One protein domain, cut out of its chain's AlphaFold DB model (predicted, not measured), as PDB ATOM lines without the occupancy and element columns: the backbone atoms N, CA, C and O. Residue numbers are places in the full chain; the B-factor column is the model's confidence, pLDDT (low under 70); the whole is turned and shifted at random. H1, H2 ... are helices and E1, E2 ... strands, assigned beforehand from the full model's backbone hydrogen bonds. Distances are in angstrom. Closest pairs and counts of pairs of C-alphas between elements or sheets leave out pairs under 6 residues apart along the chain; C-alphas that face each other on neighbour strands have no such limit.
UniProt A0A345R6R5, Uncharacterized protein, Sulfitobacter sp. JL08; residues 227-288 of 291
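What this domain is: This is residues 227 to 288 of the 291 residues of an uncharacterized protein of Sulfitobacter sp. JL08 (UniProt A0A345R6R5). A thin strip of chain has a small two-strand hairpin, E2 and E3, at one end; at the other end the long helix H2 slants back, clear of the strands and H1. The printed part has 62 residues with named elements E1, E2, E3, H1, H2 in that order, a mixed class of helices and strands. It is loose, with a radius of gyration of the C-alphas of 14.2 A, and spans 45 by 25 by 15 A.

Where its parts are: E2 is residues 240 to 242, from C-alpha (24.605, -10.696, -14.248), and E3 247 to 249. E1 is 234 to 236, H1 251 to 254. H2, residues 270 to 287, is 25.7 A long and ends at C-alpha (29.473, 8.176, -23.948).

How they stand to each other: E2 and E3 form an antiparallel hairpin at 160 degrees, with N 242 and O 247 2.8 A apart. E1 pairs with no named strand; its closest C-alphas to H1 are Leu 235 and Pro 251, 5.5 A. In H2 every O i to N i+4 pair is within hydrogen-bond range; H1 is too short for one.

The domain as a whole: The C-alphas farthest apart, Trp 244 and Pro 270, are 45.5 A apart. The printed part has no cut; H1 to H2 is a long link of 15 residues. No printed residue is under 70 in pLDDT.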
ATOM      1  N   PHE A 227      24.918 -11.145 -24.886       95.62
ATOM      2  CA  PHE A 227      25.040 -10.985 -26.337       95.62
ATOM      3  C   PHE A 227      23.867 -10.187 -26.918       95.62
ATOM      4  O   PHE A 227      22.852  -9.980 -26.258       95.62
ATOM      5  N   ALA A 228      24.006  -9.705 -28.154       96.00
ATOM      6  CA  ALA A 228      22.962  -8.951 -28.846       96.00
ATOM      7  C   ALA A 228      22.335  -9.783 -29.972       96.00
ATOM      8  O   ALA A 228      23.048 -10.383 -30.777       96.00
ATOM      9  N   GLY A 229      21.005  -9.786 -30.058       95.69
ATOM     10  CA  GLY A 229      20.278 -10.324 -31.205       95.69
ATOM     11  C   GLY A 229      20.319  -9.379 -32.411       95.69
ATOM     12  O   GLY A 229      20.543  -8.175 -32.275       95.69
ATOM     13  N   TYR A 230      20.020  -9.897 -33.607       95.38
ATOM     14  CA  TYR A 230      19.910  -9.079 -34.828       95.38
ATOM     15  C   TYR A 230      18.836  -7.982 -34.730       95.38
ATOM     16  O   TYR A 230      18.925  -6.951 -35.394       95.38
ATOM     17  N   ASN A 231      17.834  -8.183 -33.875       94.62
ATOM     18  CA  ASN A 231      16.803  -7.200 -33.560       94.62
ATOM     19  C   ASN A 231      17.284  -6.095 -32.591       94.62
ATOM     20  O   ASN A 231      16.518  -5.184 -32.289       94.62
ATOM     21  N   GLY A 232      18.523  -6.157 -32.092       93.19
ATOM     22  CA  GLY A 232      19.093  -5.198 -31.145       93.19
ATOM     23  C   GLY A 232      18.712  -5.428 -29.678       93.19
ATOM     24  O   GLY A 232      19.023  -4.579 -28.842       93.19
ATOM     25  N   GLU A 233      18.048  -6.541 -29.364       95.75
ATOM     26  CA  GLU A 233      17.778  -6.957 -27.988       95.75
ATOM     27  C   GLU A 233      19.043  -7.527 -27.337       95.75
ATOM     28  O   GLU A 233      19.768  -8.310 -27.953       95.75
ATOM     29  N   ILE A 234      19.303  -7.143 -26.085       96.31
ATOM     30  CA  ILE A 234      20.353  -7.749 -25.263       96.31
ATOM     31  C   ILE A 234      19.798  -9.006 -24.597       96.31
ATOM     32  O   ILE A 234      18.790  -8.961 -23.894       96.31
ATOM     33  N   LEU A 235      20.465 -10.127 -24.810       95.06
ATOM     34  CA  LEU A 235      20.111 -11.443 -24.298       95.06
ATOM     35  C   LEU A 235      21.224 -11.926 -23.372       95.06
ATOM     36  O   LEU A 235      22.368 -11.475 -23.472       95.06
ATOM     37  N   SER A 236      20.892 -12.841 -22.467       95.06
ATOM     38  CA  SER A 236      21.900 -13.481 -21.635       95.06
ATOM     39  C   SER A 236      21.524 -14.894 -21.215       95.06
ATOM     40  O   SER A 236      20.340 -15.227 -21.153       95.06
ATOM     41  N   THR A 237      22.529 -15.723 -20.915       94.44
ATOM     42  CA  THR A 237      22.311 -17.087 -20.391       94.44
ATOM     43  C   THR A 237      21.736 -17.081 -18.973       94.44
ATOM     44  O   THR A 237      21.032 -18.009 -18.588       94.44
ATOM     45  N   GLY A 238      21.965 -16.008 -18.211       91.69
ATOM     46  CA  GLY A 238      21.384 -15.775 -16.888       91.69
ATOM     47  C   GLY A 238      21.465 -14.303 -16.468       91.69
ATOM     48  O   GLY A 238      21.887 -13.451 -17.256       91.69
ATOM     49  N   PRO A 239      21.064 -13.936 -15.242       92.12
ATOM     50  CA  PRO A 239      21.303 -12.587 -14.740       92.12
ATOM     51  C   PRO A 239      22.802 -12.354 -14.489       92.12
ATOM     52  O   PRO A 239      23.516 -13.267 -14.080       92.12
ATOM     53  N   VAL A 240      23.273 -11.126 -14.701       92.38
ATOM     54  CA  VAL A 240      24.605 -10.696 -14.248       92.38
ATOM     55  C   VAL A 240      24.538 -10.485 -12.739       92.38
ATOM     56  O   VAL A 240      23.659  -9.761 -12.266       92.38
ATOM     57  N   LYS A 241      25.432 -11.127 -11.984       90.81
ATOM     58  CA  LYS A 241      25.411 -11.147 -10.515       90.81
ATOM     59  C   LYS A 241      26.542 -10.290  -9.949       90.81
ATOM     60  O   LYS A 241      27.704 -10.520 -10.258       90.81
ATOM     61  N   ALA A 242      26.204  -9.355  -9.068       91.38
ATOM     62  CA  ALA A 242      27.154  -8.705  -8.175       91.38
ATOM     63  C   ALA A 242      27.197  -9.511  -6.867       91.38
ATOM     64  O   ALA A 242      26.516  -9.157  -5.903       91.38
ATOM     65  N   LEU A 243      27.939 -10.629  -6.872       88.88
ATOM     66  CA  LEU A 243      27.912 -11.660  -5.817       88.88
ATOM     67  C   LEU A 243      28.073 -11.069  -4.412       88.88
ATOM     68  O   LEU A 243      27.194 -11.243  -3.572       88.88
ATOM     69  N   TRP A 244      29.119 -10.270  -4.205       91.25
ATOM     70  CA  TRP A 244      29.426  -9.641  -2.915       91.25
ATOM     71  C   TRP A 244      28.430  -8.557  -2.464       91.25
ATOM     72  O   TRP A 244      28.505  -8.091  -1.336       91.25
ATOM     73  N   HIS A 245      27.488  -8.152  -3.322       93.81
ATOM     74  CA  HIS A 245      26.462  -7.152  -3.000       93.81
ATOM     75  C   HIS A 245      25.048  -7.747  -2.939       93.81
ATOM     76  O   HIS A 245      24.087  -7.016  -2.699       93.81
ATOM     77  N   GLY A 246      24.885  -9.047  -3.210       92.62
ATOM     78  CA  GLY A 246      23.572  -9.698  -3.224       92.62
ATOM     79  C   GLY A 246      22.607  -9.142  -4.281       92.62
ATOM     80  O   GLY A 246      21.392  -9.270  -4.135       92.62
ATOM     81  N   MET A 247      23.123  -8.511  -5.341       93.25
ATOM     82  CA  MET A 247      22.317  -7.910  -6.409       93.25
ATOM     83  C   MET A 247      22.502  -8.650  -7.729       93.25
ATOM     84  O   MET A 247      23.585  -9.143  -8.040       93.25
ATOM     85  N   GLN A 248      21.450  -8.685  -8.547       93.75
ATOM     86  CA  GLN A 248      21.522  -9.266  -9.882       93.75
ATOM     87  C   GLN A 248      20.653  -8.510 -10.888       93.75
ATOM     88  O   GLN A 248      19.546  -8.069 -10.573       93.75
ATOM     89  N   HIS A 249      21.143  -8.401 -12.119       91.75
ATOM     90  CA  HIS A 249      20.469  -7.716 -13.214       91.75
ATOM     91  C   HIS A 249      20.236  -8.670 -14.380       91.75
ATOM     92  O   HIS A 249      21.168  -9.199 -14.983       91.75
ATOM     93  N   GLY A 250      18.963  -8.886 -14.708       91.31
ATOM     94  CA  GLY A 250      18.572  -9.651 -15.886       91.31
ATOM     95  C   GLY A 250      18.737  -8.852 -17.186       91.31
ATOM     96  O   GLY A 250      18.886  -7.625 -17.158       91.31
ATOM     97  N   PRO A 251      18.602  -9.510 -18.349       90.50
ATOM     98  CA  PRO A 251      18.773  -8.864 -19.649       90.50
ATOM     99  C   PRO A 251      17.816  -7.679 -19.851       90.50
ATOM    100  O   PRO A 251      18.183  -6.679 -20.460       90.50
ATOM    101  N   LYS A 252      16.608  -7.712 -19.270       89.88
ATOM    102  CA  LYS A 252      15.625  -6.615 -19.353       89.88
ATOM    103  C   LYS A 252      16.136  -5.279 -18.798       89.88
ATOM    104  O   LYS A 252      15.776  -4.237 -19.337       89.88
ATOM    105  N   SER A 253      16.971  -5.293 -17.757       90.25
ATOM    106  CA  SER A 253      17.585  -4.073 -17.203       90.25
ATOM    107  C   SER A 253      18.830  -3.613 -17.965       90.25
ATOM    108  O   SER A 253      19.289  -2.498 -17.749       90.25
ATOM    109  N   LEU A 254      19.364  -4.447 -18.864       90.62
ATOM    110  CA  LEU A 254      20.600  -4.194 -19.611       90.62
ATOM    111  C   LEU A 254      20.347  -3.704 -21.050       90.62
ATOM    112  O   LEU A 254      21.288  -3.519 -21.818       90.62
ATOM    113  N   GLN A 255      19.085  -3.492 -21.437       93.62
ATOM    114  CA  GLN A 255      18.727  -3.146 -22.813       93.62
ATOM    115  C   GLN A 255      19.303  -1.792 -23.249       93.62
ATOM    116  O   GLN A 255      19.114  -0.760 -22.602       93.62
ATOM    117  N   LEU A 256      19.942  -1.776 -24.421       88.81
ATOM    118  CA  LEU A 256      20.458  -0.552 -25.045       88.81
ATOM    119  C   LEU A 256      19.351   0.242 -25.756       88.81
ATOM    120  O   LEU A 256      19.354   1.486 -25.793       88.81
ATOM    121  N   LEU A 257      18.390  -0.480 -26.332       91.62
ATOM    122  CA  LEU A 257      17.266   0.052 -27.088       91.62
ATOM    123  C   LEU A 257      15.960  -0.082 -26.286       91.62
ATOM    124  O   LEU A 257      15.831  -0.953 -25.434       91.62
ATOM    125  N   PRO A 258      14.980   0.809 -26.503       91.50
ATOM    126  CA  PRO A 258      13.627   0.582 -26.014       91.50
ATOM    127  C   PRO A 258      12.963  -0.563 -26.797       91.50
ATOM    128  O   PRO A 258      13.223  -0.728 -27.988       91.50
ATOM    129  N   ALA A 259      12.022  -1.269 -26.164       91.81
ATOM    130  CA  ALA A 259      11.349  -2.439 -26.744       91.81
ATOM    131  C   ALA A 259      10.717  -2.185 -28.127       91.81
ATOM    132  O   ALA A 259      10.713  -3.052 -28.993       91.81
ATOM    133  N   ASN A 260      10.234  -0.967 -28.394       92.69
ATOM    134  CA  ASN A 260       9.655  -0.606 -29.692       92.69
ATOM    135  C   ASN A 260      10.687  -0.453 -30.833       92.69
ATOM    136  O   ASN A 260      10.294  -0.179 -31.970       92.69
ATOM    137  N   LEU A 261      11.983  -0.581 -30.534       93.88
ATOM    138  CA  LEU A 261      13.093  -0.618 -31.489       93.88
ATOM    139  C   LEU A 261      13.795  -1.989 -31.532       93.88
ATOM    140  O   LEU A 261      14.782  -2.108 -32.254       93.88
ATOM    141  N   HIS A 262      13.288  -3.010 -30.826       93.94
ATOM    142  CA  HIS A 262      13.800  -4.387 -30.899       93.94
ATOM    143  C   HIS A 262      13.329  -5.079 -32.189       93.94
ATOM    144  O   HIS A 262      12.465  -5.956 -32.169       93.94
ATOM    145  N   ARG A 263      13.836  -4.616 -33.332       94.25
ATOM    146  CA  ARG A 263      13.560  -5.128 -34.683       94.25
ATOM    147  C   ARG A 263      14.807  -5.000 -35.537       94.25
ATOM    148  O   ARG A 263      15.669  -4.171 -35.234       94.25
ATOM    149  N   PHE A 264      14.886  -5.778 -36.610       94.75
ATOM    150  CA  PHE A 264      15.998  -5.629 -37.533       94.75
ATOM    151  C   PHE A 264      15.956  -4.219 -38.165       94.75
ATOM    152  O   PHE A 264      14.864  -3.739 -38.485       94.75
ATOM    153  N   PRO A 265      17.088  -3.506 -38.332       92.62
ATOM    154  CA  PRO A 265      17.069  -2.101 -38.757       92.62
ATOM    155  C   PRO A 265      16.321  -1.819 -40.070       92.62
ATOM    156  O   PRO A 265      15.725  -0.745 -40.219       92.62
ATOM    157  N   ASP A 266      16.305  -2.772 -41.002       93.81
ATOM    158  CA  ASP A 266      15.603  -2.623 -42.283       93.81
ATOM    159  C   ASP A 266      14.077  -2.602 -42.115       93.81
ATOM    160  O   ASP A 266      13.380  -1.897 -42.851       93.81
ATOM    161  N   GLU A 267      13.568  -3.255 -41.069       94.75
ATOM    162  CA  GLU A 267      12.149  -3.323 -40.707       94.75
ATOM    163  C   GLU A 267      11.657  -2.056 -39.989       94.75
ATOM    164  O   GLU A 267      10.476  -1.934 -39.646       94.75
ATOM    165  N   TYR A 268      12.546  -1.095 -39.719       96.62
ATOM    166  CA  TYR A 268      12.152   0.155 -39.084       96.62
ATOM    167  C   TYR A 268      11.269   0.991 -40.010       96.62
ATOM    168  O   TYR A 268      11.647   1.353 -41.126       96.62
ATOM    169  N   THR A 269      10.136   1.429 -39.471       96.12
ATOM    170  CA  THR A 269       9.336   2.510 -40.058       96.12
ATOM    171  C   THR A 269      10.154   3.807 -40.168       96.12
ATOM    172  O   THR A 269      11.104   4.008 -39.399       96.12
ATOM    173  N   PRO A 270       9.783   4.757 -41.051       96.06
ATOM    174  CA  PRO A 270      10.462   6.054 -41.147       96.06
ATOM    175  C   PRO A 270      10.611   6.776 -39.795       96.06
ATOM    176  O   PRO A 270      11.677   7.314 -39.486       96.06
ATOM    177  N   TRP A 271       9.585   6.703 -38.940       94.00
ATOM    178  CA  TRP A 271       9.610   7.261 -37.585       94.00
ATOM    179  C   TRP A 271      10.594   6.548 -36.654       94.00
ATOM    180  O   TRP A 271      11.349   7.208 -35.934       94.00
ATOM    181  N   GLN A 272      10.633   5.212 -36.673       94.94
ATOM    182  CA  GLN A 272      11.616   4.443 -35.904       94.94
ATOM    183  C   GLN A 272      13.044   4.749 -36.368       94.94
ATOM    184  O   GLN A 272      13.912   4.970 -35.526       94.94
ATOM    185  N   ARG A 273      13.279   4.877 -37.683       95.44
ATOM    186  CA  ARG A 273      14.588   5.268 -38.241       95.44
ATOM    187  C   ARG A 273      15.033   6.639 -37.733       95.44
ATOM    188  O   ARG A 273      16.185   6.789 -37.323       95.44
ATOM    189  N   LEU A 274      14.138   7.628 -37.719       94.25
ATOM    190  CA  LEU A 274      14.437   8.961 -37.187       94.25
ATOM    191  C   LEU A 274      14.780   8.908 -35.688       94.25
ATOM    192  O   LEU A 274      15.826   9.419 -35.279       94.25
ATOM    193  N   ARG A 275      13.944   8.241 -34.880       92.81
ATOM    194  CA  ARG A 275      14.165   8.087 -33.429       92.81
ATOM    195  C   ARG A 275      15.468   7.356 -33.119       92.81
ATOM    196  O   ARG A 275      16.214   7.795 -32.246       92.81
ATOM    197  N   PHE A 276      15.765   6.283 -33.848       94.06
ATOM    198  CA  PHE A 276      17.013   5.537 -33.712       94.06
ATOM    199  C   PHE A 276      18.228   6.419 -34.019       94.06
ATOM    200  O   PHE A 276      19.160   6.481 -33.215       94.06
ATOM    201  N   ARG A 277      18.204   7.176 -35.127       93.19
ATOM    202  CA  ARG A 277      19.283   8.115 -35.484       93.19
ATOM    203  C   ARG A 277      19.511   9.167 -34.399       93.19
ATOM    204  O   ARG A 277      20.665   9.430 -34.061       93.19
ATOM    205  N   LEU A 278      18.440   9.742 -33.848       92.06
ATOM    206  CA  LEU A 278      18.531  10.716 -32.758       92.06
ATOM    207  C   LEU A 278      19.139  10.086 -31.498       92.06
ATOM    208  O   LEU A 278      20.099  10.624 -30.953       92.06
ATOM    209  N   ARG A 279      18.649   8.912 -31.078       89.81
ATOM    210  CA  ARG A 279      19.168   8.194 -29.904       89.81
ATOM    211  C   ARG A 279      20.643   7.840 -30.063       89.81
ATOM    212  O   ARG A 279      21.415   8.051 -29.135       89.81
ATOM    213  N   ARG A 280      21.052   7.368 -31.243       90.62
ATOM    214  CA  ARG A 280      22.456   7.062 -31.546       90.62
ATOM    215  C   ARG A 280      23.344   8.304 -31.444       90.62
ATOM    216  O   ARG A 280      24.448   8.213 -30.925       90.62
ATOM    217  N   ARG A 281      22.873   9.467 -31.914       90.62
ATOM    218  CA  ARG A 281      23.598  10.742 -31.756       90.62
ATOM    219  C   ARG A 281      23.718  11.145 -30.285       90.62
ATOM    220  O   ARG A 281      24.808  11.497 -29.860       90.62
ATOM    221  N   LEU A 282      22.627  11.048 -29.521       89.44
ATOM    222  CA  LEU A 282      22.619  11.374 -28.092       89.44
ATOM    223  C   LEU A 282      23.539  10.454 -27.281       89.44
ATOM    224  O   LEU A 282      24.282  10.941 -26.435       89.44
ATOM    225  N   ARG A 283      23.534   9.142 -27.556       88.00
ATOM    226  CA  ARG A 283      24.451   8.199 -26.898       88.00
ATOM    227  C   ARG A 283      25.907   8.516 -27.212       88.00
ATOM    228  O   ARG A 283      26.672   8.693 -26.276       88.00
ATOM    229  N   ARG A 284      26.249   8.742 -28.486       88.56
ATOM    230  CA  ARG A 284      27.612   9.138 -28.877       88.56
ATOM    231  C   ARG A 284      28.079  10.436 -28.222       88.56
ATOM    232  O   ARG A 284      29.243  10.564 -27.872       88.56
ATOM    233  N   ALA A 285      27.176  11.403 -28.063       89.75
ATOM    234  CA  ALA A 285      27.487  12.651 -27.373       89.75
ATOM    235  C   ALA A 285      27.735  12.437 -25.870       89.75
ATOM    236  O   ALA A 285      28.568  13.123 -25.289       89.75
ATOM    237  N   ARG A 286      27.024  11.491 -25.245       88.81
ATOM    238  CA  ARG A 286      27.126  11.208 -23.808       88.81
ATOM    239  C   ARG A 286      28.294  10.290 -23.446       88.81
ATOM    240  O   ARG A 286      28.899  10.485 -22.401       88.81
ATOM    241  N   TYR A 287      28.565   9.282 -24.268       86.88
ATOM    242  CA  TYR A 287      29.473   8.176 -23.948       86.88
ATOM    243  C   TYR A 287      30.686   8.088 -24.890       86.88
ATOM    244  O   TYR A 287      31.500   7.183 -24.758       86.88
ATOM    245  N   GLY A 288      30.829   9.021 -25.836       84.75
ATOM    246  CA  GLY A 288      31.895   8.992 -26.837       84.75
ATOM    247  C   GLY A 288      31.572   8.088 -28.029       84.75
ATOM    248  O   GLY A 288      30.451   7.610 -28.196       84.75
TER     249      GLY A 288